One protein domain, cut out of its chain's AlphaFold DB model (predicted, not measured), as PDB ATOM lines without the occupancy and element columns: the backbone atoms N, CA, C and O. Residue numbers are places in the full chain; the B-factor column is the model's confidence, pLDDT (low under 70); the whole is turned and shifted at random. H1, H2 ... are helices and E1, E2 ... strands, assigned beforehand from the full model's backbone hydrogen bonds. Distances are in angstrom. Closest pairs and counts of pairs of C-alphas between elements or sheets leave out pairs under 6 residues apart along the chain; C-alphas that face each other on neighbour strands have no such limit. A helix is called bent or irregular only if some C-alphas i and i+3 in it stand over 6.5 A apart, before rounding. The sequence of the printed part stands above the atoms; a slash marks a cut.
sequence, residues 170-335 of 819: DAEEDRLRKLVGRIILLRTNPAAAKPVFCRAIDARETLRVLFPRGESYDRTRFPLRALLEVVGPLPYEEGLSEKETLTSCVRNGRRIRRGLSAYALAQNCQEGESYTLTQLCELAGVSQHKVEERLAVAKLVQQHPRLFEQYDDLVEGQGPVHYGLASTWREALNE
ATOM      1  N   ASP A 170     248.828 277.540 261.644       54.53
ATOM      2  CA  ASP A 170     247.434 277.956 261.803       54.53
ATOM      3  C   ASP A 170     246.689 276.706 262.289       54.53
ATOM      4  O   ASP A 170     246.608 275.716 261.549       54.53
ATOM      5  N   ALA A 171     246.222 276.718 263.541       59.66
ATOM      6  CA  ALA A 171     245.440 275.617 264.077       59.66
ATOM      7  C   ALA A 171     244.329 275.307 263.067       59.66
ATOM      8  O   ALA A 171     243.809 276.220 262.420       59.66
ATOM      9  N   GLU A 172     243.964 274.037 262.908       60.03
ATOM     10  CA  GLU A 172     242.893 273.631 261.989       60.03
ATOM     11  C   GLU A 172     241.653 274.532 262.152       60.03
ATOM     12  O   GLU A 172     241.081 275.012 261.178       60.03
ATOM     13  N   GLU A 173     241.336 274.902 263.395       62.94
ATOM     14  CA  GLU A 173     240.279 275.849 263.741       62.94
ATOM     15  C   GLU A 173     240.448 277.251 263.113       62.94
ATOM     16  O   GLU A 173     239.477 277.806 262.595       62.94
ATOM     17  N   ASP A 174     241.658 277.815 263.090       65.19
ATOM     18  CA  ASP A 174     241.946 279.118 262.476       65.19
ATOM     19  C   ASP A 174     241.894 279.052 260.944       65.19
ATOM     20  O   ASP A 174     241.357 279.962 260.308       65.19
ATOM     21  N   ARG A 175     242.359 277.956 260.327       68.81
ATOM     22  CA  ARG A 175     242.206 277.744 258.873       68.81
ATOM     23  C   ARG A 175     240.741 277.644 258.472       68.81
ATOM     24  O   ARG A 175     240.323 278.246 257.484       68.81
ATOM     25  N   LEU A 176     239.946 276.934 259.265       72.38
ATOM     26  CA  LEU A 176     238.512 276.799 259.041       72.38
ATOM     27  C   LEU A 176     237.794 278.142 259.179       72.38
ATOM     28  O   LEU A 176     236.996 278.501 258.311       72.38
ATOM     29  N   ARG A 177     238.123 278.945 260.197       69.94
ATOM     30  CA  ARG A 177     237.573 280.305 260.341       69.94
ATOM     31  C   ARG A 177     237.831 281.166 259.101       69.94
ATOM     32  O   ARG A 177     236.914 281.852 258.652       69.94
ATOM     33  N   LYS A 178     239.015 281.056 258.487       73.62
ATOM     34  CA  LYS A 178     239.396 281.802 257.269       73.62
ATOM     35  C   LYS A 178     238.577 281.442 256.018       73.62
ATOM     36  O   LYS A 178     238.604 282.205 255.051       73.62
ATOM     37  N   LEU A 179     237.845 280.322 256.010       80.81
ATOM     38  CA  LEU A 179     236.974 279.938 254.889       80.81
ATOM     39  C   LEU A 179     235.659 280.727 254.860       80.81
ATOM     40  O   LEU A 179     235.059 280.871 253.794       80.81
ATOM     41  N   VAL A 180     235.172 281.200 256.010       86.06
ATOM     42  CA  VAL A 180     233.913 281.953 256.085       86.06
ATOM     43  C   VAL A 180     234.072 283.282 255.348       86.06
ATOM     44  O   VAL A 180     235.076 283.969 255.496       86.06
ATOM     45  N   GLY A 181     233.092 283.645 254.517       85.94
ATOM     46  CA  GLY A 181     233.172 284.850 253.687       85.94
ATOM     47  C   GLY A 181     233.903 284.650 252.352       85.94
ATOM     48  O   GLY A 181     234.020 285.597 251.571       85.94
ATOM     49  N   ARG A 182     234.359 283.429 252.042       89.69
ATOM     50  CA  ARG A 182     235.033 283.113 250.777       89.69
ATOM     51  C   ARG A 182     234.143 282.351 249.799       89.69
ATOM     52  O   ARG A 182     233.280 281.555 250.177       89.69
ATOM     53  N   ILE A 183     234.378 282.590 248.513       94.00
ATOM     54  CA  ILE A 183     233.960 281.718 247.423       94.00
ATOM     55  C   ILE A 183     234.878 280.496 247.426       94.00
ATOM     56  O   ILE A 183     236.102 280.608 247.358       94.00
ATOM     57  N   ILE A 184     234.265 279.322 247.481       93.06
ATOM     58  CA  ILE A 184     234.939 278.029 247.471       93.06
ATOM     59  C   ILE A 184     234.410 277.175 246.321       93.06
ATOM     60  O   ILE A 184     233.248 277.294 245.913       93.06
ATOM     61  N   LEU A 185     235.254 276.289 245.804       92.69
ATOM     62  CA  LEU A 185     234.844 275.252 244.874       92.69
ATOM     63  C   LEU A 185     234.475 274.001 245.668       92.69
ATOM     64  O   LEU A 185     235.293 273.443 246.392       92.69
ATOM     65  N   LEU A 186     233.226 273.564 245.534       91.12
ATOM     66  CA  LEU A 186     232.657 272.500 246.349       91.12
ATOM     67  C   LEU A 186     232.217 271.321 245.483       91.12
ATOM     68  O   LEU A 186     231.465 271.489 244.521       91.12
ATOM     69  N   ARG A 187     232.615 270.106 245.850       89.62
ATOM     70  CA  ARG A 187     232.128 268.862 245.253       89.62
ATOM     71  C   ARG A 187     230.684 268.609 245.687       89.62
ATOM     72  O   ARG A 187     230.419 268.261 246.836       89.62
ATOM     73  N   THR A 188     229.735 268.756 244.763       85.06
ATOM     74  CA  THR A 188     228.318 268.458 245.037       85.06
ATOM     75  C   THR A 188     227.974 267.005 244.729       85.06
ATOM     76  O   THR A 188     227.131 266.418 245.404       85.06
ATOM     77  N   ASN A 189     228.650 266.408 243.746       80.31
ATOM     78  CA  ASN A 189     228.614 264.979 243.448       80.31
ATOM     79  C   ASN A 189     229.959 264.537 242.817       80.31
ATOM     80  O   ASN A 189     230.796 265.392 242.522       80.31
ATOM     81  N   PRO A 190     230.204 263.230 242.603       73.62
ATOM     82  CA  PRO A 190     231.479 262.751 242.056       73.62
ATOM     83  C   PRO A 190     231.868 263.364 240.701       73.62
ATOM     84  O   PRO A 190     233.054 263.541 240.443       73.62
ATOM     85  N   ALA A 191     230.886 263.727 239.873       68.25
ATOM     86  CA  ALA A 191     231.074 264.272 238.530       68.25
ATOM     87  C   ALA A 191     230.958 265.809 238.454       68.25
ATOM     88  O   ALA A 191     231.152 266.384 237.385       68.25
ATOM     89  N   ALA A 192     230.620 266.493 239.552       77.12
ATOM     90  CA  ALA A 192     230.310 267.916 239.539       77.12
ATOM     91  C   ALA A 192     230.869 268.652 240.758       77.12
ATOM     92  O   ALA A 192     230.569 268.344 241.915       77.12
ATOM     93  N   ALA A 193     231.612 269.714 240.463       86.62
ATOM     94  CA  ALA A 193     231.973 270.751 241.412       86.62
ATOM     95  C   ALA A 193     231.141 272.015 241.151       86.62
ATOM     96  O   ALA A 193     230.822 272.328 239.998       86.62
ATOM     97  N   LYS A 194     230.821 272.791 242.182       89.50
ATOM     98  CA  LYS A 194     230.075 274.050 242.082       89.50
ATOM     99  C   LYS A 194     230.760 275.150 242.891       89.50
ATOM    100  O   LYS A 194     231.188 274.881 244.009       89.50
ATOM    101  N   PRO A 195     230.880 276.368 242.339       92.81
ATOM    102  CA  PRO A 195     231.306 277.518 243.117       92.81
ATOM    103  C   PRO A 195     230.181 277.936 244.060       92.81
ATOM    104  O   PRO A 195     229.034 278.109 243.636       92.81
ATOM    105  N   VAL A 196     230.507 278.085 245.335       93.69
ATOM    106  CA  VAL A 196     229.560 278.460 246.384       93.69
ATOM    107  C   VAL A 196     230.204 279.455 247.334       93.69
ATOM    108  O   VAL A 196     231.421 279.506 247.462       93.69
ATOM    109  N   PHE A 197     229.383 280.234 248.026       93.81
ATOM    110  CA  PHE A 197     229.845 281.120 249.087       93.81
ATOM    111  C   PHE A 197     229.757 280.410 250.439       93.81
ATOM    112  O   PHE A 197     228.688 279.914 250.810       93.81
ATOM    113  N   CYS A 198     230.870 280.339 251.169       92.31
ATOM    114  CA  CYS A 198     230.930 279.752 252.502       92.31
ATOM    115  C   CYS A 198     230.398 280.749 253.540       92.31
ATOM    116  O   CYS A 198     231.000 281.791 253.791       92.31
ATOM    117  N   ARG A 199     229.254 280.431 254.151       90.12
ATOM    118  CA  ARG A 199     228.577 281.311 255.118       90.12
ATOM    119  C   ARG A 199     228.950 281.033 256.562       90.12
ATOM    120  O   ARG A 199     228.856 281.933 257.387       90.12
ATOM    121  N   ALA A 200     229.237 279.778 256.882       86.81
ATOM    122  CA  ALA A 200     229.572 279.345 258.230       86.81
ATOM    123  C   ALA A 200     230.177 277.941 258.196       86.81
ATOM    124  O   ALA A 200     229.960 277.184 257.243       86.81
ATOM    125  N   ILE A 201     230.843 277.581 259.286       84.19
ATOM    126  CA  ILE A 201     231.274 276.219 259.578       84.19
ATOM    127  C   ILE A 201     230.635 275.814 260.902       84.19
ATOM    128  O   ILE A 201     230.814 276.483 261.917       84.19
ATOM    129  N   ASP A 202     229.832 274.753 260.875       80.12
ATOM    130  CA  ASP A 202     229.192 274.205 262.071       80.12
ATOM    131  C   ASP A 202     230.180 273.293 262.832       80.12
ATOM    132  O   ASP A 202     231.086 272.716 262.232       80.12
ATOM    133  N   ALA A 203     229.944 273.072 264.133       65.00
ATOM    134  CA  ALA A 203     230.803 272.333 265.083       65.00
ATOM    135  C   ALA A 203     231.113 270.847 264.756       65.00
ATOM    136  O   ALA A 203     231.665 270.130 265.584       65.00
ATOM    137  N   ARG A 204     230.717 270.350 263.580       64.06
ATOM    138  CA  ARG A 204     231.032 269.007 263.059       64.06
ATOM    139  C   ARG A 204     231.746 269.098 261.709       64.06
ATOM    140  O   ARG A 204     231.401 268.338 260.805       64.06
ATOM    141  N   GLU A 205     232.592 270.113 261.526       74.06
ATOM    142  CA  GLU A 205     233.314 270.362 260.266       74.06
ATOM    143  C   GLU A 205     232.362 270.336 259.056       74.06
ATOM    144  O   GLU A 205     232.586 269.700 258.024       74.06
ATOM    145  N   THR A 206     231.195 270.957 259.223       86.56
ATOM    146  CA  THR A 206     230.165 270.994 258.185       86.56
ATOM    147  C   THR A 206     230.086 272.405 257.631       86.56
ATOM    148  O   THR A 206     229.727 273.341 258.340       86.56
ATOM    149  N   LEU A 207     230.388 272.542 256.344       89.81
ATOM    150  CA  LEU A 207     230.294 273.783 255.591       89.81
ATOM    151  C   LEU A 207     228.830 274.126 255.341       89.81
ATOM    152  O   LEU A 207     228.077 273.328 254.767       89.81
ATOM    153  N   ARG A 208     228.430 275.339 255.718       91.44
ATOM    154  CA  ARG A 208     227.147 275.926 255.341       91.44
ATOM    155  C   ARG A 208     227.361 276.880 254.180       91.44
ATOM    156  O   ARG A 208     228.077 277.870 254.310       91.44
ATOM    157  N   VAL A 209     226.709 276.601 253.057       93.25
ATOM    158  CA  VAL A 209     227.008 277.278 251.792       93.25
ATOM    159  C   VAL A 209     225.786 277.945 251.169       93.25
ATOM    160  O   VAL A 209     224.640 277.554 251.407       93.25
ATOM    161  N   LEU A 210     226.046 278.959 250.348       90.81
ATOM    162  CA  LEU A 210     225.076 279.642 249.503       90.81
ATOM    163  C   LEU A 210     225.423 279.404 248.030       90.81
ATOM    164  O   LEU A 210     226.553 279.636 247.605       90.81
ATOM    165  N   PHE A 211     224.433 278.963 247.257       88.19
ATOM    166  CA  PHE A 211     224.545 278.759 245.812       88.19
ATOM    167  C   PHE A 211     224.143 280.020 245.025       88.19
ATOM    168  O   PHE A 211     223.303 280.797 245.507       88.19
ATOM    169  N   PRO A 212     224.675 280.212 243.802       83.50
ATOM    170  CA  PRO A 212     224.235 281.279 242.900       83.50
ATOM    171  C   PRO A 212     222.750 281.130 242.503       83.50
ATOM    172  O   PRO A 212     222.110 280.098 242.724       83.50
ATOM    173  N   ARG A 213     222.148 282.182 241.930       66.94
ATOM    174  CA  ARG A 213     220.769 282.138 241.402       66.94
ATOM    175  C   ARG A 213     220.643 281.107 240.274       66.94
ATOM    176  O   ARG A 213     221.547 280.955 239.463       66.94
ATOM    177  N   GLY A 214     219.488 280.440 240.214       55.81
ATOM    178  CA  GLY A 214     219.178 279.416 239.206       55.81
ATOM    179  C   GLY A 214     219.592 277.993 239.593       55.81
ATOM    180  O   GLY A 214     219.100 277.045 238.995       55.81
ATOM    181  N   GLU A 215     220.415 277.823 240.631       60.06
ATOM    182  CA  GLU A 215     220.716 276.512 241.207       60.06
ATOM    183  C   GLU A 215     219.888 276.318 242.488       60.06
ATOM    184  O   GLU A 215     220.079 277.028 243.477       60.06
ATOM    185  N   SER A 216     218.930 275.385 242.465       52.88
ATOM    186  CA  SER A 216     218.177 274.983 243.659       52.88
ATOM    187  C   SER A 216     218.701 273.640 244.142       52.88
ATOM    188  O   SER A 216     218.455 272.612 243.516       52.88
ATOM    189  N   TYR A 217     219.431 273.661 245.254       62.03
ATOM    190  CA  TYR A 217     219.791 272.462 245.998       62.03
ATOM    191  C   TYR A 217     219.062 272.489 247.336       62.03
ATOM    192  O   TYR A 217     219.225 273.434 248.109       62.03
ATOM    193  N   ASP A 218     218.327 271.421 247.648       61.84
ATOM    194  CA  ASP A 218     217.716 271.242 248.974       61.84
ATOM    195  C   ASP A 218     218.787 271.135 250.073       61.84
ATOM    196  O   ASP A 218     218.563 271.452 251.243       61.84
ATOM    197  N   ARG A 219     219.999 270.723 249.684       79.75
ATOM    198  CA  ARG A 219     221.153 270.574 250.566       79.75
ATOM    199  C   ARG A 219     222.034 271.823 250.542       79.75
ATOM    200  O   ARG A 219     222.700 272.108 249.556       79.75
ATOM    201  N   THR A 220     222.114 272.505 251.682       86.62
ATOM    202  CA  THR A 220     222.992 273.673 251.921       86.62
ATOM    203  C   THR A 220     224.140 273.381 252.893       86.62
ATOM    204  O   THR A 220     224.881 274.284 253.278       86.62
ATOM    205  N   ARG A 221     224.277 272.116 253.310       90.06
ATOM    206  CA  ARG A 221     225.264 271.642 254.286       90.06
ATOM    207  C   ARG A 221     226.111 270.523 253.703       90.06
ATOM    208  O   ARG A 221     225.562 269.494 253.302       90.06
ATOM    209  N   PHE A 222     227.424 270.688 253.705       90.06
ATOM    210  CA  PHE A 222     228.365 269.738 253.116       90.06
ATOM    211  C   PHE A 222     229.489 269.415 254.096       90.06
ATOM    212  O   PHE A 222     229.856 270.276 254.886       90.06
ATOM    213  N   PRO A 223     230.010 268.177 254.100       89.31
ATOM    214  CA  PRO A 223     231.160 267.859 254.935       89.31
ATOM    215  C   PRO A 223     232.387 268.624 254.428       89.31
ATOM    216  O   PRO A 223     232.483 268.877 253.228       89.31
ATOM    217  N   LEU A 224     233.324 268.946 255.315       85.31
ATOM    218  CA  LEU A 224     234.531 269.696 254.974       85.31
ATOM    219  C   LEU A 224     235.330 269.066 253.819       85.31
ATOM    220  O   LEU A 224     235.671 269.779 252.888       85.31
ATOM    221  N   ARG A 225     235.460 267.731 253.769       86.00
ATOM    222  CA  ARG A 225     236.046 266.956 252.640       86.00
ATOM    223  C   ARG A 225     235.399 267.159 251.259       86.00
ATOM    224  O   ARG A 225     235.798 266.544 250.276       86.00
ATOM    225  N   ALA A 226     234.283 267.885 251.181       89.06
ATOM    226  CA  ALA A 226     233.690 268.277 249.905       89.06
ATOM    227  C   ALA A 226     234.329 269.557 249.344       89.06
ATOM    228  O   ALA A 226     234.044 269.914 248.202       89.06
ATOM    229  N   LEU A 227     235.142 270.263 250.130       89.31
ATOM    230  CA  LEU A 227     235.936 271.402 249.695       89.31
ATOM    231  C   LEU A 227     237.011 270.933 248.717       89.31
ATOM    232  O   LEU A 227     237.693 269.954 248.977       89.31
ATOM    233  N   LEU A 228     237.118 271.609 247.577       88.88
ATOM    234  CA  LEU A 228     238.135 271.322 246.567       88.88
ATOM    235  C   LEU A 228     239.169 272.430 246.471       88.88
ATOM    236  O   LEU A 228     240.336 272.138 246.272       88.88
ATOM    237  N   GLU A 229     238.722 273.682 246.573       91.00
ATOM    238  CA  GLU A 229     239.575 274.855 246.401       91.00
ATOM    239  C   GLU A 229     238.957 276.082 247.083       91.00
ATOM    240  O   GLU A 229     237.728 276.227 247.136       91.00
ATOM    241  N   VAL A 230     239.803 276.999 247.546       90.19
ATOM    242  CA  VAL A 230     239.440 278.337 248.009       90.19
ATOM    243  C   VAL A 230     239.761 279.344 246.909       90.19
ATOM    244  O   VAL A 230     240.910 279.646 246.611       90.19
ATOM    245  N   VAL A 231     238.721 279.914 246.305       92.50
ATOM    246  CA  VAL A 231     238.894 280.824 245.166       92.50
ATOM    247  C   VAL A 231     239.292 282.222 245.632       92.50
ATOM    248  O   VAL A 231     240.169 282.832 245.036       92.50
ATOM    249  N   GLY A 232     238.660 282.743 246.681       89.56
ATOM    250  CA  GLY A 232     238.896 284.103 247.179       89.56
ATOM    251  C   GLY A 232     237.699 284.640 247.971       89.56
ATOM    252  O   GLY A 232     236.700 283.936 248.093       89.56
ATOM    253  N   PRO A 233     237.767 285.851 248.542       87.62
ATOM    254  CA  PRO A 233     236.663 286.497 249.239       87.62
ATOM    255  C   PRO A 233     235.521 286.798 248.269       87.62
ATOM    256  O   PRO A 233     235.723 286.954 247.066       87.62
ATOM    257  N   LEU A 234     234.299 286.885 248.787       87.25
ATOM    258  CA  LEU A 234     233.206 287.449 248.004       87.25
ATOM    259  C   LEU A 234     233.432 288.967 247.881       87.25
ATOM    260  O   LEU A 234     233.510 289.625 248.919       87.25
ATOM    261  N   PRO A 235     233.530 289.534 246.663       83.25
ATOM    262  CA  PRO A 235     233.714 290.970 246.518       83.25
ATOM    263  C   PRO A 235     232.507 291.719 247.087       83.25
ATOM    264  O   PRO A 235     231.374 291.234 247.053       83.25
ATOM    265  N   TYR A 236     232.746 292.914 247.616       77.31
ATOM    266  CA  TYR A 236     231.664 293.790 248.035       77.31
ATOM    267  C   TYR A 236     231.160 294.594 246.833       77.31
ATOM    268  O   TYR A 236     231.887 295.401 246.258       77.31
ATOM    269  N   GLU A 237     229.894 294.395 246.470       71.31
ATOM    270  CA  GLU A 237     229.217 295.192 245.447       71.31
ATOM    271  C   GLU A 237     228.040 295.939 246.076       71.31
ATOM    272  O   GLU A 237     227.077 295.340 246.566       71.31
ATOM    273  N   GLU A 238     228.119 297.269 246.070       71.25
ATOM    274  CA  GLU A 238     227.117 298.114 246.708       71.25
ATOM    275  C   GLU A 238     225.728 297.897 246.085       71.25
ATOM    276  O   GLU A 238     225.506 298.089 244.889       71.25
ATOM    277  N   GLY A 239     224.763 297.511 246.922       73.38
ATOM    278  CA  GLY A 239     223.375 297.304 246.510       73.38
ATOM    279  C   GLY A 239     223.036 295.894 246.023       73.38
ATOM    280  O   GLY A 239     221.848 295.628 245.829       73.38
ATOM    281  N   LEU A 240     224.013 294.991 245.898       71.31
ATOM    282  CA  LEU A 240     223.774 293.577 245.607       71.31
ATOM    283  C   LEU A 240     223.763 292.730 246.884       71.31
ATOM    284  O   LEU A 240     224.495 292.976 247.838       71.31
ATOM    285  N   SER A 241     222.907 291.709 246.910       86.88
ATOM    286  CA  SER A 241     222.977 290.659 247.933       86.88
ATOM    287  C   SER A 241     224.151 289.711 247.674       86.88
ATOM    288  O   SER A 241     224.527 289.502 246.524       86.88
ATOM    289  N   GLU A 242     224.639 289.018 248.712       87.56
ATOM    290  CA  GLU A 242     225.696 287.993 248.583       87.56
ATOM    291  C   GLU A 242     225.401 286.988 247.453       87.56
ATOM    292  O   GLU A 242     226.282 286.572 246.703       87.56
ATOM    293  N   LYS A 243     224.120 286.617 247.301       85.00
ATOM    294  CA  LYS A 243     223.661 285.695 246.259       85.00
ATOM    295  C   LYS A 243     223.799 286.292 244.860       85.00
ATOM    296  O   LYS A 243     224.146 285.574 243.926       85.00
ATOM    297  N   GLU A 244     223.470 287.569 244.692       81.81
ATOM    298  CA  GLU A 244     223.590 288.276 243.414       81.81
ATOM    299  C   GLU A 244     225.046 288.484 243.035       81.81
ATOM    300  O   GLU A 244     225.407 288.168 241.903       81.81
ATOM    301  N   THR A 245     225.878 288.897 243.989       84.75
ATOM    302  CA  THR A 245     227.316 289.059 243.778       84.75
ATOM    303  C   THR A 245     227.965 287.734 243.398       84.75
ATOM    304  O   THR A 245     228.588 287.639 242.345       84.75
ATOM    305  N   LEU A 246     227.691 286.652 244.141       88.75
ATOM    306  CA  LEU A 246     228.162 285.311 243.782       88.75
ATOM    307  C   LEU A 246     227.697 284.907 242.375       88.75
ATOM    308  O   LEU A 246     228.468 284.352 241.597       88.75
ATOM    309  N   THR A 247     226.442 285.195 242.020       80.56
ATOM    310  CA  THR A 247     225.919 284.906 240.673       80.56
ATOM    311  C   THR A 247     226.685 285.679 239.598       80.56
ATOM    312  O   THR A 247     226.991 285.114 238.547       80.56
ATOM    313  N   SER A 248     227.006 286.949 239.857       78.44
ATOM    314  CA  SER A 248     227.801 287.795 238.965       78.44
ATOM    315  C   SER A 248     229.205 287.221 238.777       78.44
ATOM    316  O   SER A 248     229.592 286.952 237.637       78.44
ATOM    317  N   CYS A 249     229.906 286.906 239.871       85.00
ATOM    318  CA  CYS A 249     231.249 286.330 239.825       85.00
ATOM    319  C   CYS A 249     231.274 285.000 239.061       85.00
ATOM    320  O   CYS A 249     232.116 284.793 238.190       85.00
ATOM    321  N   VAL A 250     230.307 284.108 239.314       83.88
ATOM    322  CA  VAL A 250     230.208 282.810 238.622       83.88
ATOM    323  C   VAL A 250     229.938 282.983 237.130       83.88
ATOM    324  O   VAL A 250     230.539 282.291 236.305       83.88
ATOM    325  N   ARG A 251     229.054 283.913 236.757       80.25
ATOM    326  CA  ARG A 251     228.764 284.223 235.353       80.25
ATOM    327  C   ARG A 251     229.994 284.789 234.640       80.25
ATOM    328  O   ARG A 251     230.304 284.349 233.534       80.25
ATOM    329  N   ASN A 252     230.688 285.733 235.268       76.50
ATOM    330  CA  ASN A 252     231.868 286.381 234.703       76.50
ATOM    331  C   ASN A 252     233.045 285.402 234.601       76.50
ATOM    332  O   ASN A 252     233.629 285.275 233.529       76.50
ATOM    333  N   GLY A 253     233.309 284.613 235.647       84.50
ATOM    334  CA  GLY A 253     234.325 283.559 235.618       84.50
ATOM    335  C   GLY A 253     234.038 282.496 234.554       84.50
ATOM    336  O   GLY A 253     234.947 282.039 233.867       84.50
ATOM    337  N   ARG A 254     232.761 282.154 234.312       80.44
ATOM    338  CA  ARG A 254     232.388 281.287 233.180       80.44
ATOM    339  C   ARG A 254     232.734 281.917 231.830       80.44
ATOM    340  O   ARG A 254     233.190 281.192 230.951       80.44
ATOM    341  N   ARG A 255     232.492 283.221 231.653       75.94
ATOM    342  CA  ARG A 255     232.835 283.948 230.419       75.94
ATOM    343  C   ARG A 255     234.348 283.955 230.197       75.94
ATOM    344  O   ARG A 255     234.770 283.611 229.103       75.94
ATOM    345  N   ILE A 256     235.132 284.258 231.231       81.88
ATOM    346  CA  ILE A 256     236.600 284.269 231.165       81.88
ATOM    347  C   ILE A 256     237.138 282.875 230.835       81.88
ATOM    348  O   ILE A 256     237.914 282.731 229.899       81.88
ATOM    349  N   ARG A 257     236.660 281.825 231.521       89.31
ATOM    350  CA  ARG A 257     237.116 280.440 231.290       89.31
ATOM    351  C   ARG A 257     236.973 280.001 229.834       89.31
ATOM    352  O   ARG A 257     237.811 279.248 229.362       89.31
ATOM    353  N   ARG A 258     235.932 280.453 229.125       79.62
ATOM    354  CA  ARG A 258     235.729 280.122 227.701       79.62
ATOM    355  C   ARG A 258     236.837 280.659 226.792       79.62
ATOM    356  O   ARG A 258     237.049 280.087 225.733       79.62
ATOM    357  N   GLY A 259     237.518 281.728 227.202       80.50
ATOM    358  CA  GLY A 259     238.682 282.267 226.501       80.50
ATOM    359  C   GLY A 259     240.008 281.608 226.894       80.50
ATOM    360  O   GLY A 259     241.014 281.855 226.238       80.50
ATOM    361  N   LEU A 260     240.034 280.773 227.940       88.25
ATOM    362  CA  LEU A 260     241.250 280.101 228.402       88.25
ATOM    363  C   LEU A 260     241.424 278.745 227.715       88.25
ATOM    364  O   LEU A 260     240.470 277.982 227.566       88.25
ATOM    365  N   SER A 261     242.664 278.424 227.350       90.94
ATOM    366  CA  SER A 261     243.042 277.111 226.824       90.94
ATOM    367  C   SER A 261     243.657 276.265 227.933       90.94
ATOM    368  O   SER A 261     244.677 276.634 228.520       90.94
ATOM    369  N   ALA A 262     243.051 275.107 228.203       93.25
ATOM    370  CA  ALA A 262     243.616 274.124 229.120       93.25
ATOM    371  C   ALA A 262     244.921 273.549 228.559       93.25
ATOM    372  O   ALA A 262     245.835 273.240 229.321       93.25
ATOM    373  N   TYR A 263     245.024 273.445 227.232       94.50
ATOM    374  CA  TYR A 263     246.214 272.939 226.555       94.50
ATOM    375  C   TYR A 263     247.376 273.920 226.687       94.50
ATOM    376  O   TYR A 263     248.472 273.509 227.057       94.50
ATOM    377  N   ALA A 264     247.132 275.213 226.448       93.69
ATOM    378  CA  ALA A 264     248.151 276.244 226.632       93.69
ATOM    379  C   ALA A 264     248.617 276.316 228.094       93.69
ATOM    380  O   ALA A 264     249.816 276.352 228.355       93.69
ATOM    381  N   LEU A 265     247.684 276.253 229.054       96.31
ATOM    382  CA  LEU A 265     248.035 276.223 230.474       96.31
ATOM    383  C   LEU A 265     248.886 274.992 230.826       96.31
ATOM    384  O   LEU A 265     249.904 275.128 231.501       96.31
ATOM    385  N   ALA A 266     248.517 273.805 230.338       95.81
ATOM    386  CA  ALA A 266     249.291 272.585 230.566       95.81
ATOM    387  C   ALA A 266     250.699 272.672 229.951       95.81
ATOM    388  O   ALA A 266     251.663 272.234 230.569       95.81
ATOM    389  N   GLN A 267     250.841 273.278 228.769       94.06
ATOM    390  CA  GLN A 267     252.143 273.495 228.123       94.06
ATOM    391  C   GLN A 267     253.039 274.484 228.880       94.06
ATOM    392  O   GLN A 267     254.261 274.367 228.807       94.06
ATOM    393  N   ASN A 268     252.447 275.432 229.609       95.94
ATOM    394  CA  ASN A 268     253.182 276.371 230.456       95.94
ATOM    395  C   ASN A 268     253.617 275.749 231.797       95.94
ATOM    396  O   ASN A 268     254.477 276.310 232.475       95.94
ATOM    397  N   CYS A 269     253.054 274.601 232.182       95.38
ATOM    398  CA  CYS A 269     253.453 273.866 233.380       95.38
ATOM    399  C   CYS A 269     254.683 272.983 233.109       95.38
ATOM    400  O   CYS A 269     254.861 272.442 232.017       95.38
ATOM    401  N   GLN A 270     255.518 272.790 234.128       94.19
ATOM    402  CA  GLN A 270     256.662 271.880 234.086       94.19
ATOM    403  C   GLN A 270     256.294 270.523 234.694       94.19
ATOM    404  O   GLN A 270     255.552 270.429 235.671       94.19
ATOM    405  N   GLU A 271     256.806 269.447 234.100       91.50
ATOM    406  CA  GLU A 271     256.572 268.092 234.601       91.50
ATOM    407  C   GLU A 271     257.322 267.861 235.919       91.50
ATOM    408  O   GLU A 271     258.514 268.139 236.016       91.50
ATOM    409  N   GLY A 272     256.624 267.312 236.916       87.06
ATOM    410  CA  GLY A 272     257.177 267.047 238.250       87.06
ATOM    411  C   GLY A 272     257.129 268.240 239.210       87.06
ATOM    412  O   GLY A 272     257.397 268.050 240.392       87.06
ATOM    413  N   GLU A 273     256.747 269.425 238.732       93.44
ATOM    414  CA  GLU A 273     256.504 270.607 239.563       93.44
ATOM    415  C   GLU A 273     255.042 270.664 240.033       93.44
ATOM    416  O   GLU A 273     254.131 270.123 239.392       93.44
ATOM    417  N   SER A 274     254.823 271.336 241.164       92.06
ATOM    418  CA  SER A 274     253.499 271.563 241.743       92.06
ATOM    419  C   SER A 274     253.204 273.053 241.866       92.06
ATOM    420  O   SER A 274     254.072 273.822 242.274       92.06
ATOM    421  N   TYR A 275     251.967 273.439 241.573       93.25
ATOM    422  CA  TYR A 275     251.530 274.826 241.490       93.25
ATOM    423  C   TYR A 275     250.321 275.084 242.382       93.25
ATOM    424  O   TYR A 275     249.391 274.277 242.412       93.25
ATOM    425  N   THR A 276     250.288 276.231 243.054       92.38
ATOM    426  CA  THR A 276     249.065 276.733 243.693       92.38
ATOM    427  C   THR A 276     248.118 277.346 242.657       92.38
ATOM    428  O   THR A 276     248.512 277.633 241.520       92.38
ATOM    429  N   LEU A 277     246.863 277.619 243.033       93.19
ATOM    430  CA  LEU A 277     245.922 278.310 242.143       93.19
ATOM    431  C   LEU A 277     246.452 279.681 241.687       93.19
ATOM    432  O   LEU A 277     246.255 280.055 240.532       93.19
ATOM    433  N   THR A 278     247.138 280.418 242.562       91.31
ATOM    434  CA  THR A 278     247.784 281.698 242.224       91.31
ATOM    435  C   THR A 278     248.815 281.535 241.114       91.31
ATOM    436  O   THR A 278     248.731 282.228 240.102       91.31
ATOM    437  N   GLN A 279     249.714 280.560 241.241       93.25
ATOM    438  CA  GLN A 279     250.740 280.295 240.229       93.25
ATOM    439  C   GLN A 279     250.125 279.829 238.902       93.25
ATOM    440  O   GLN A 279     250.567 280.234 237.830       93.25
ATOM    441  N   LEU A 280     249.053 279.031 238.945       95.56
ATOM    442  CA  LEU A 280     248.321 278.657 237.733       95.56
ATOM    443  C   LEU A 280     247.631 279.852 237.065       95.56
ATOM    444  O   LEU A 280     247.529 279.874 235.840       95.56
ATOM    445  N   CYS A 281     247.160 280.843 237.830       94.88
ATOM    446  CA  CYS A 281     246.619 282.081 237.264       94.88
ATOM    447  C   CYS A 281     247.701 282.863 236.510       94.88
ATOM    448  O   CYS A 281     247.464 283.277 235.375       94.88
ATOM    449  N   GLU A 282     248.896 282.989 237.093       93.06
ATOM    450  CA  GLU A 282     250.046 283.612 236.428       93.06
ATOM    451  C   GLU A 282     250.428 282.865 235.141       93.06
ATOM    452  O   GLU A 282     250.555 283.484 234.083       93.06
ATOM    453  N   LEU A 283     250.531 281.531 235.191       95.00
ATOM    454  CA  LEU A 283     250.832 280.695 234.019       95.00
ATOM    455  C   LEU A 283     249.737 280.745 232.942       95.00
ATOM    456  O   LEU A 283     250.030 280.562 231.757       95.00
ATOM    457  N   ALA A 284     248.486 280.996 233.331       93.69
ATOM    458  CA  ALA A 284     247.368 281.211 232.416       93.69
ATOM    459  C   ALA A 284     247.326 282.638 231.835       93.69
ATOM    460  O   ALA A 284     246.499 282.906 230.963       93.69
ATOM    461  N   GLY A 285     248.187 283.550 232.302       91.06
ATOM    462  CA  GLY A 285     248.214 284.947 231.870       91.06
ATOM    463  C   GLY A 285     247.031 285.774 232.377       91.06
ATOM    464  O   GLY A 285     246.663 286.761 231.741       91.06
ATOM    465  N   VAL A 286     246.415 285.372 233.493       91.12
ATOM    466  CA  VAL A 286     245.293 286.088 234.116       91.12
ATOM    467  C   VAL A 286     245.682 286.656 235.480       91.12
ATOM    468  O   VAL A 286     246.666 286.258 236.098       91.12
ATOM    469  N   SER A 287     244.899 287.608 235.971       86.81
ATOM    470  CA  SER A 287     245.081 288.221 237.277       86.81
ATOM    471  C   SER A 287     244.903 287.202 238.394       86.81
ATOM    472  O   SER A 287     243.835 286.617 238.586       86.81
ATOM    473  N   GLN A 288     245.934 287.093 239.223       85.38
ATOM    474  CA  GLN A 288     245.878 286.347 240.472       85.38
ATOM    475  C   GLN A 288     245.043 287.018 241.568       85.38
ATOM    476  O   GLN A 288     244.807 286.377 242.591       85.38
ATOM    477  N   HIS A 289     244.604 288.271 241.372       81.88
ATOM    478  CA  HIS A 289     243.898 289.073 242.379       81.88
ATOM    479  C   HIS A 289     242.399 289.274 242.082       81.88
ATOM    480  O   HIS A 289     241.651 289.782 242.918       81.88
ATOM    481  N   LYS A 290     241.918 288.837 240.914       87.62
ATOM    482  CA  LYS A 290     240.495 288.914 240.560       87.62
ATOM    483  C   LYS A 290     239.806 287.578 240.759       87.62
ATOM    484  O   LYS A 290     240.155 286.575 240.139       87.62
ATOM    485  N   VAL A 291     238.773 287.581 241.591       91.44
ATOM    486  CA  VAL A 291     238.037 286.375 241.988       91.44
ATOM    487  C   VAL A 291     237.406 285.668 240.784       91.44
ATOM    488  O   VAL A 291     237.391 284.440 240.735       91.44
ATOM    489  N   GLU A 292     236.929 286.406 239.782       92.25
ATOM    490  CA  GLU A 292     236.355 285.854 238.552       92.25
ATOM    491  C   GLU A 292     237.388 285.110 237.698       92.25
ATOM    492  O   GLU A 292     237.082 284.051 237.146       92.25
ATOM    493  N   GLU A 293     238.596 285.660 237.588       93.50
ATOM    494  CA  GLU A 293     239.694 285.096 236.798       93.50
ATOM    495  C   GLU A 293     240.271 283.858 237.501       93.50
ATOM    496  O   GLU A 293     240.389 282.795 236.889       93.50
ATOM    497  N   ARG A 294     240.464 283.929 238.823       95.00
ATOM    498  CA  ARG A 294     240.816 282.764 239.652       95.00
ATOM    499  C   ARG A 294     239.774 281.655 239.564       95.00
ATOM    500  O   ARG A 294     240.114 280.484 239.400       95.00
ATOM    501  N   LEU A 295     238.486 282.010 239.627       95.12
ATOM    502  CA  LEU A 295     237.392 281.051 239.480       95.12
ATOM    503  C   LEU A 295     237.431 280.361 238.112       95.12
ATOM    504  O   LEU A 295     237.129 279.168 238.018       95.12
ATOM    505  N   ALA A 296     237.775 281.104 237.059       94.25
ATOM    506  CA  ALA A 296     237.898 280.572 235.712       94.25
ATOM    507  C   ALA A 296     238.989 279.496 235.632       94.25
ATOM    508  O   ALA A 296     238.707 278.403 235.138       94.25
ATOM    509  N   VAL A 297     240.180 279.775 236.174       96.69
ATOM    510  CA  VAL A 297     241.319 278.840 236.203       96.69
ATOM    511  C   VAL A 297     241.012 277.621 237.069       96.69
ATOM    512  O   VAL A 297     241.121 276.496 236.586       96.69
ATOM    513  N   ALA A 298     240.508 277.815 238.293       95.19
ATOM    514  CA  ALA A 298     240.134 276.713 239.185       95.19
ATOM    515  C   ALA A 298     239.127 275.756 238.519       95.19
ATOM    516  O   ALA A 298     239.229 274.531 238.606       95.19
ATOM    517  N   LYS A 299     238.148 276.313 237.795       93.19
ATOM    518  CA  LYS A 299     237.186 275.524 237.021       93.19
ATOM    519  C   LYS A 299     237.788 274.850 235.797       93.19
ATOM    520  O   LYS A 299     237.370 273.735 235.489       93.19
ATOM    521  N   LEU A 300     238.707 275.511 235.101       93.44
ATOM    522  CA  LEU A 300     239.377 274.965 233.925       93.44
ATOM    523  C   LEU A 300     240.142 273.695 234.300       93.44
ATOM    524  O   LEU A 300     239.891 272.641 233.721       93.44
ATOM    525  N   VAL A 301     240.984 273.784 235.326       94.38
ATOM    526  CA  VAL A 301     241.799 272.680 235.844       94.38
ATOM    527  C   VAL A 301     240.912 271.507 236.269       94.38
ATOM    528  O   VAL A 301     241.097 270.383 235.807       94.38
ATOM    529  N   GLN A 302     239.852 271.781 237.039       91.06
ATOM    530  CA  GLN A 302     238.913 270.753 237.502       91.06
ATOM    531  C   GLN A 302     238.182 270.019 236.363       91.06
ATOM    532  O   GLN A 302     237.824 268.851 236.514       91.06
ATOM    533  N   GLN A 303     237.921 270.690 235.239       89.75
ATOM    534  CA  GLN A 303     237.235 270.097 234.086       89.75
ATOM    535  C   GLN A 303     238.156 269.274 233.182       89.75
ATOM    536  O   GLN A 303     237.656 268.555 232.318       89.75
ATOM    537  N   HIS A 304     239.473 269.348 233.389       92.75
ATOM    538  CA  HIS A 304     240.467 268.681 232.553       92.75
ATOM    539  C   HIS A 304     241.343 267.723 233.377       92.75
ATOM    540  O   HIS A 304     242.566 267.860 233.380       92.75
ATOM    541  N   PRO A 305     240.758 266.691 234.021       92.75
ATOM    542  CA  PRO A 305     241.500 265.761 234.880       92.75
ATOM    543  C   PRO A 305     242.517 264.891 234.123       92.75
ATOM    544  O   PRO A 305     243.362 264.255 234.735       92.75
ATOM    545  N   ARG A 306     242.441 264.836 232.783       93.94
ATOM    546  CA  ARG A 306     243.468 264.176 231.958       93.94
ATOM    547  C   ARG A 306     244.729 265.024 231.778       93.94
ATOM    548  O   ARG A 306     245.758 264.467 231.411       93.94
ATOM    549  N   LEU A 307     244.630 266.339 231.986       94.94
ATOM    550  CA  LEU A 307     245.738 267.292 231.884       94.94
ATOM    551  C   LEU A 307     246.287 267.665 233.258       94.94
ATOM    552  O   LEU A 307     247.498 267.781 233.402       94.94
ATOM    553  N   PHE A 308     245.416 267.816 234.255       95.31
ATOM    554  CA  PHE A 308     245.795 268.283 235.581       95.31
ATOM    555  C   PHE A 308     245.342 267.323 236.676       95.31
ATOM    556  O   PHE A 308     244.229 266.796 236.635       95.31
ATOM    557  N   GLU A 309     246.197 267.143 237.672       92.88
ATOM    558  CA  GLU A 309     245.947 266.357 238.873       92.88
ATOM    559  C   GLU A 309     246.115 267.247 240.108       92.88
ATOM    560  O   GLU A 309     246.930 268.168 240.113       92.88
ATOM    561  N   GLN A 310     245.306 266.994 241.135       90.31
ATOM    562  CA  GLN A 310     245.374 267.675 242.425       90.31
ATOM    563  C   GLN A 310     246.079 266.745 243.421       90.31
ATOM    564  O   GLN A 310     245.641 265.607 243.580       90.31
ATOM    565  N   TYR A 311     247.147 267.217 244.070       80.81
ATOM    566  CA  TYR A 311     247.979 266.392 244.957       80.81
ATOM    567  C   TYR A 311     247.549 266.453 246.427       80.81
ATOM    568  O   TYR A 311     247.482 265.413 247.080       80.81
ATOM    569  N   ASP A 312     247.218 267.646 246.923       70.88
ATOM    570  CA  ASP A 312     246.849 267.872 248.324       70.88
ATOM    571  C   ASP A 312     245.344 268.155 248.477       70.88
ATOM    572  O   ASP A 312     244.740 268.878 247.673       70.88
ATOM    573  N   ASP A 313     244.732 267.605 249.531       64.81
ATOM    574  CA  ASP A 313     243.399 268.005 249.996       64.81
ATOM    575  C   ASP A 313     243.556 269.124 251.035       64.81
ATOM    576  O   ASP A 313     244.345 269.002 251.968       64.81
ATOM    577  N   LEU A 314     242.779 270.201 250.902       64.50
ATOM    578  CA  LEU A 314     242.800 271.356 251.805       64.50
ATOM    579  C   LEU A 314     242.426 270.985 253.256       64.50
ATOM    580  O   LEU A 314     242.669 271.762 254.175       64.50
ATOM    581  N   VAL A 315     241.812 269.813 253.457       60.88
ATOM    582  CA  VAL A 315     241.404 269.294 254.772       60.88
ATOM    583  C   VAL A 315     242.516 268.516 255.476       60.88
ATOM    584  O   VAL A 315     242.670 268.636 256.686       60.88
ATOM    585  N   GLU A 316     243.288 267.718 254.736       58.72
ATOM    586  CA  GLU A 316     244.357 266.876 255.299       58.72
ATOM    587  C   GLU A 316     245.755 267.506 255.125       58.72
ATOM    588  O   GLU A 316     246.707 267.111 255.801       58.72
ATOM    589  N   GLY A 317     245.886 268.498 254.240       58.25
ATOM    590  CA  GLY A 317     247.126 269.204 253.933       58.25
ATOM    591  C   GLY A 317     247.473 270.320 254.926       58.25
ATOM    592  O   GLY A 317     246.610 270.976 255.509       58.25
ATOM    593  N   GLN A 318     248.773 270.583 255.099       57.50
ATOM    594  CA  GLN A 318     249.270 271.680 255.942       57.50
ATOM    595  C   GLN A 318     249.322 273.052 255.226       57.50
ATOM    596  O   GLN A 318     249.913 273.982 255.775       57.50
ATOM    597  N   GLY A 319     248.707 273.206 254.045       67.25
ATOM    598  CA  GLY A 319     248.853 274.387 253.183       67.25
ATOM    599  C   GLY A 319     247.801 274.498 252.063       67.25
ATOM    600  O   GLY A 319     246.772 273.822 252.133       67.25
ATOM    601  N   PRO A 320     248.014 275.375 251.062       76.69
ATOM    602  CA  PRO A 320     247.100 275.534 249.931       76.69
ATOM    603  C   PRO A 320     247.037 274.264 249.072       76.69
ATOM    604  O   PRO A 320     247.901 273.393 249.148       76.69
ATOM    605  N   VAL A 321     246.007 274.168 248.231       85.88
ATOM    606  CA  VAL A 321     245.877 273.063 247.277       85.88
ATOM    607  C   VAL A 321     246.933 273.204 246.182       85.88
ATOM    608  O   VAL A 321     247.054 274.259 245.553       85.88
ATOM    609  N   HIS A 322     247.651 272.111 245.931       90.19
ATOM    610  CA  HIS A 322     248.623 272.015 244.852       90.19
ATOM    611  C   HIS A 322     248.098 271.179 243.688       90.19
ATOM    612  O   HIS A 322     247.464 270.132 243.864       90.19
ATOM    613  N   TYR A 323     248.443 271.626 242.489       93.38
ATOM    614  CA  TYR A 323     248.136 270.982 241.224       93.38
ATOM    615  C   TYR A 323     249.416 270.668 240.461       93.38
ATOM    616  O   TYR A 323     250.400 271.395 240.550       93.38
ATOM    617  N   GLY A 324     249.384 269.636 239.634       94.31
ATOM    618  CA  GLY A 324     250.426 269.381 238.650       94.31
ATOM    619  C   GLY A 324     249.858 268.779 237.381       94.31
ATOM    620  O   GLY A 324     248.648 268.589 237.238       94.31
ATOM    621  N   LEU A 325     250.748 268.477 236.442       96.38
ATOM    622  CA  LEU A 325     250.377 267.756 235.234       96.38
ATOM    623  C   LEU A 325     250.001 266.312 235.580       96.38
ATOM    624  O   LEU A 325     250.799 265.580 236.160       96.38
ATOM    625  N   ALA A 326     248.796 265.898 235.185       94.75
ATOM    626  CA  ALA A 326     248.334 264.523 235.353       94.75
ATOM    627  C   ALA A 326     249.202 263.567 234.537       94.75
ATOM    628  O   ALA A 326     249.618 263.906 233.436       94.75
ATOM    629  N   SER A 327     249.393 262.329 234.990       93.31
ATOM    630  CA  SER A 327     250.204 261.329 234.261       93.31
ATOM    631  C   SER A 327     249.833 261.141 232.773       93.31
ATOM    632  O   SER A 327     250.695 260.810 231.959       93.31
ATOM    633  N   THR A 328     248.578 261.407 232.393       94.38
ATOM    634  CA  THR A 328     248.052 261.297 231.021       94.38
ATOM    635  C   THR A 328     248.155 262.577 230.180       94.38
ATOM    636  O   THR A 328     247.659 262.602 229.052       94.38
ATOM    637  N   TRP A 329     248.771 263.652 230.685       94.75
ATOM    638  CA  TRP A 329     248.707 264.981 230.062       94.75
ATOM    639  C   TRP A 329     249.207 265.001 228.610       94.75
ATOM    640  O   TRP A 329     248.591 265.622 227.747       94.75
ATOM    641  N   ARG A 330     250.283 264.257 228.314       92.62
ATOM    642  CA  ARG A 330     250.862 264.163 226.961       92.62
ATOM    643  C   ARG A 330     249.913 263.532 225.954       92.62
ATOM    644  O   ARG A 330     249.853 263.971 224.812       92.62
ATOM    645  N   GLU A 331     249.204 262.484 226.363       92.56
ATOM    646  CA  GLU A 331     248.234 261.802 225.506       92.56
ATOM    647  C   GLU A 331     247.035 262.706 225.250       92.56
ATOM    648  O   GLU A 331     246.603 262.840 224.108       92.56
ATOM    649  N   ALA A 332     246.562 263.387 226.297       90.88
ATOM    650  CA  ALA A 332     245.474 264.341 226.188       90.88
ATOM    651  C   ALA A 332     245.802 265.478 225.209       90.88
ATOM    652  O   ALA A 332     244.937 265.824 224.421       90.88
ATOM    653  N   LEU A 333     247.037 265.999 225.189       92.25
ATOM    654  CA  LEU A 333     247.450 267.050 224.246       92.25
ATOM    655  C   LEU A 333     247.486 266.618 222.766       92.25
ATOM    656  O   LEU A 333     247.535 267.483 221.893       92.25
ATOM    657  N   ASN A 334     247.483 265.315 222.469       90.06
ATOM    658  CA  ASN A 334     247.460 264.821 221.086       90.06
ATOM    659  C   ASN A 334     246.047 264.825 220.477       90.06
ATOM    660  O   ASN A 334     245.901 264.694 219.261       90.06
ATOM    661  N   GLU A 335     245.008 264.936 221.305       86.12
ATOM    662  CA  GLU A 335     243.628 265.093 220.854       86.12
ATOM    663  C   GLU A 335     243.339 266.574 220.540       86.12
ATOM    664  O   GLU A 335     244.006 267.459 221.064       86.12
TER     665      GLU A 335
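What this domain is: This is residues 170 to 335 of the 819 residues of the protein "RMMBL domain-containing protein" of Dictyobacter kobayashii (UniProt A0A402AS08). A five-strand sheet, strongly twisted and folded back on itself, fills one end, and a smaller part of H3, H4, H6 and the hairpin E6 and E7 fills the other. Helix H5 sits between them, packing on E1 and E5, while the long helix H2 crosses H5 and runs over E2. The 166 printed residues hold six named helices and seven named strands, in the order H1 E1 E2 E3 E4 E5 H2 H3 H4 H5 E6 E7 H6, of the mixed class. The larger sheet runs E4 E3 E2 E1 E5, the smaller E6 E7, both antiparallel. The whole is compact, with a radius of gyration of the C-alphas of 15.7 A and spans of 44 by 34 by 28 A.

Where its parts are: Find C-alpha 172 at (242.893, 273.631, 261.989), where H1, residues 172 to 177, begins. Then come E1, residues 182 to 189, 20.6 A long; E2, 192 to 202, 23.4 A; E3, 206 to 210; E4, 221 to 223; and E5, 227 to 233, 15.1 A. From C-alpha 242 at (225.696, 287.993, 248.583), H2 runs 26.2 A to residue 259. Read on through H3, 262 to 268; H4, 277 to 283; H5, 291 to 303, 18.1 A; E6, 308 to 310; and E7, 323 to 325. H6, 329 to 332, ends at C-alpha 332, (245.474, 264.341, 226.188).

How they stand to each other: H1 only grazes the larger sheet, with residues 173 to 177. E1 to E4 form a meander, each strand the antiparallel neighbour of the one before. Look for N 194 and O 186, 2.8 A, between E2 and E1; N 208 and O 200, 2.8 A, between E3 and E2; N 207 and O 222, 2.7 A, between E4 and E3; and N 185 and O 229, 2.8 A, between E1 and E5. E2 bends by 89 degrees at residue 199 and is the hinge of a folded sheet, one sheet bent back into two leaves, E4 E3 facing E1 E5. H2 is on this sheet, over E2, at a height of 9.1 A; H5 is on it too, at 9.0 A, over E1 and only just over E5, with 3 C-alphas. H2, with residues 249 to 257 alone, touches H5 at a steep tilt of 60 degrees; C-alphas 253 and 292 are closest, 4.2 A apart. H4 touches H5 about perpendicular, at 90 degrees, the closest C-alphas being 281 and 297, 6.3 A. H3 and H4 only just touch, with 3 pairs of C-alphas within 8 A, the closest 268 and 283, 6.1 A. H6 is close to H3 but not clearly touching, C-alphas 329 and 266 being closest at 7.6 A. In the hairpin E6 and E7, N 309 and O 324 are 2.9 A apart. Every O i to N i+4 pair is within hydrogen-bond range in H1, H3, H4 and H5, and 13 of 14 in H2; H6 is too short for one.

The domain as a whole: The C-alphas of Gly 239 and Glu 331 are the two farthest apart, 48.2 A. The printed part has no cut, and its one long link is E6 to E7, residues 311 to 322. Mean pLDDT of the printed part is 84.6; among the residues under 70 are 170 to 175, 213 to 218 and 313 to 319.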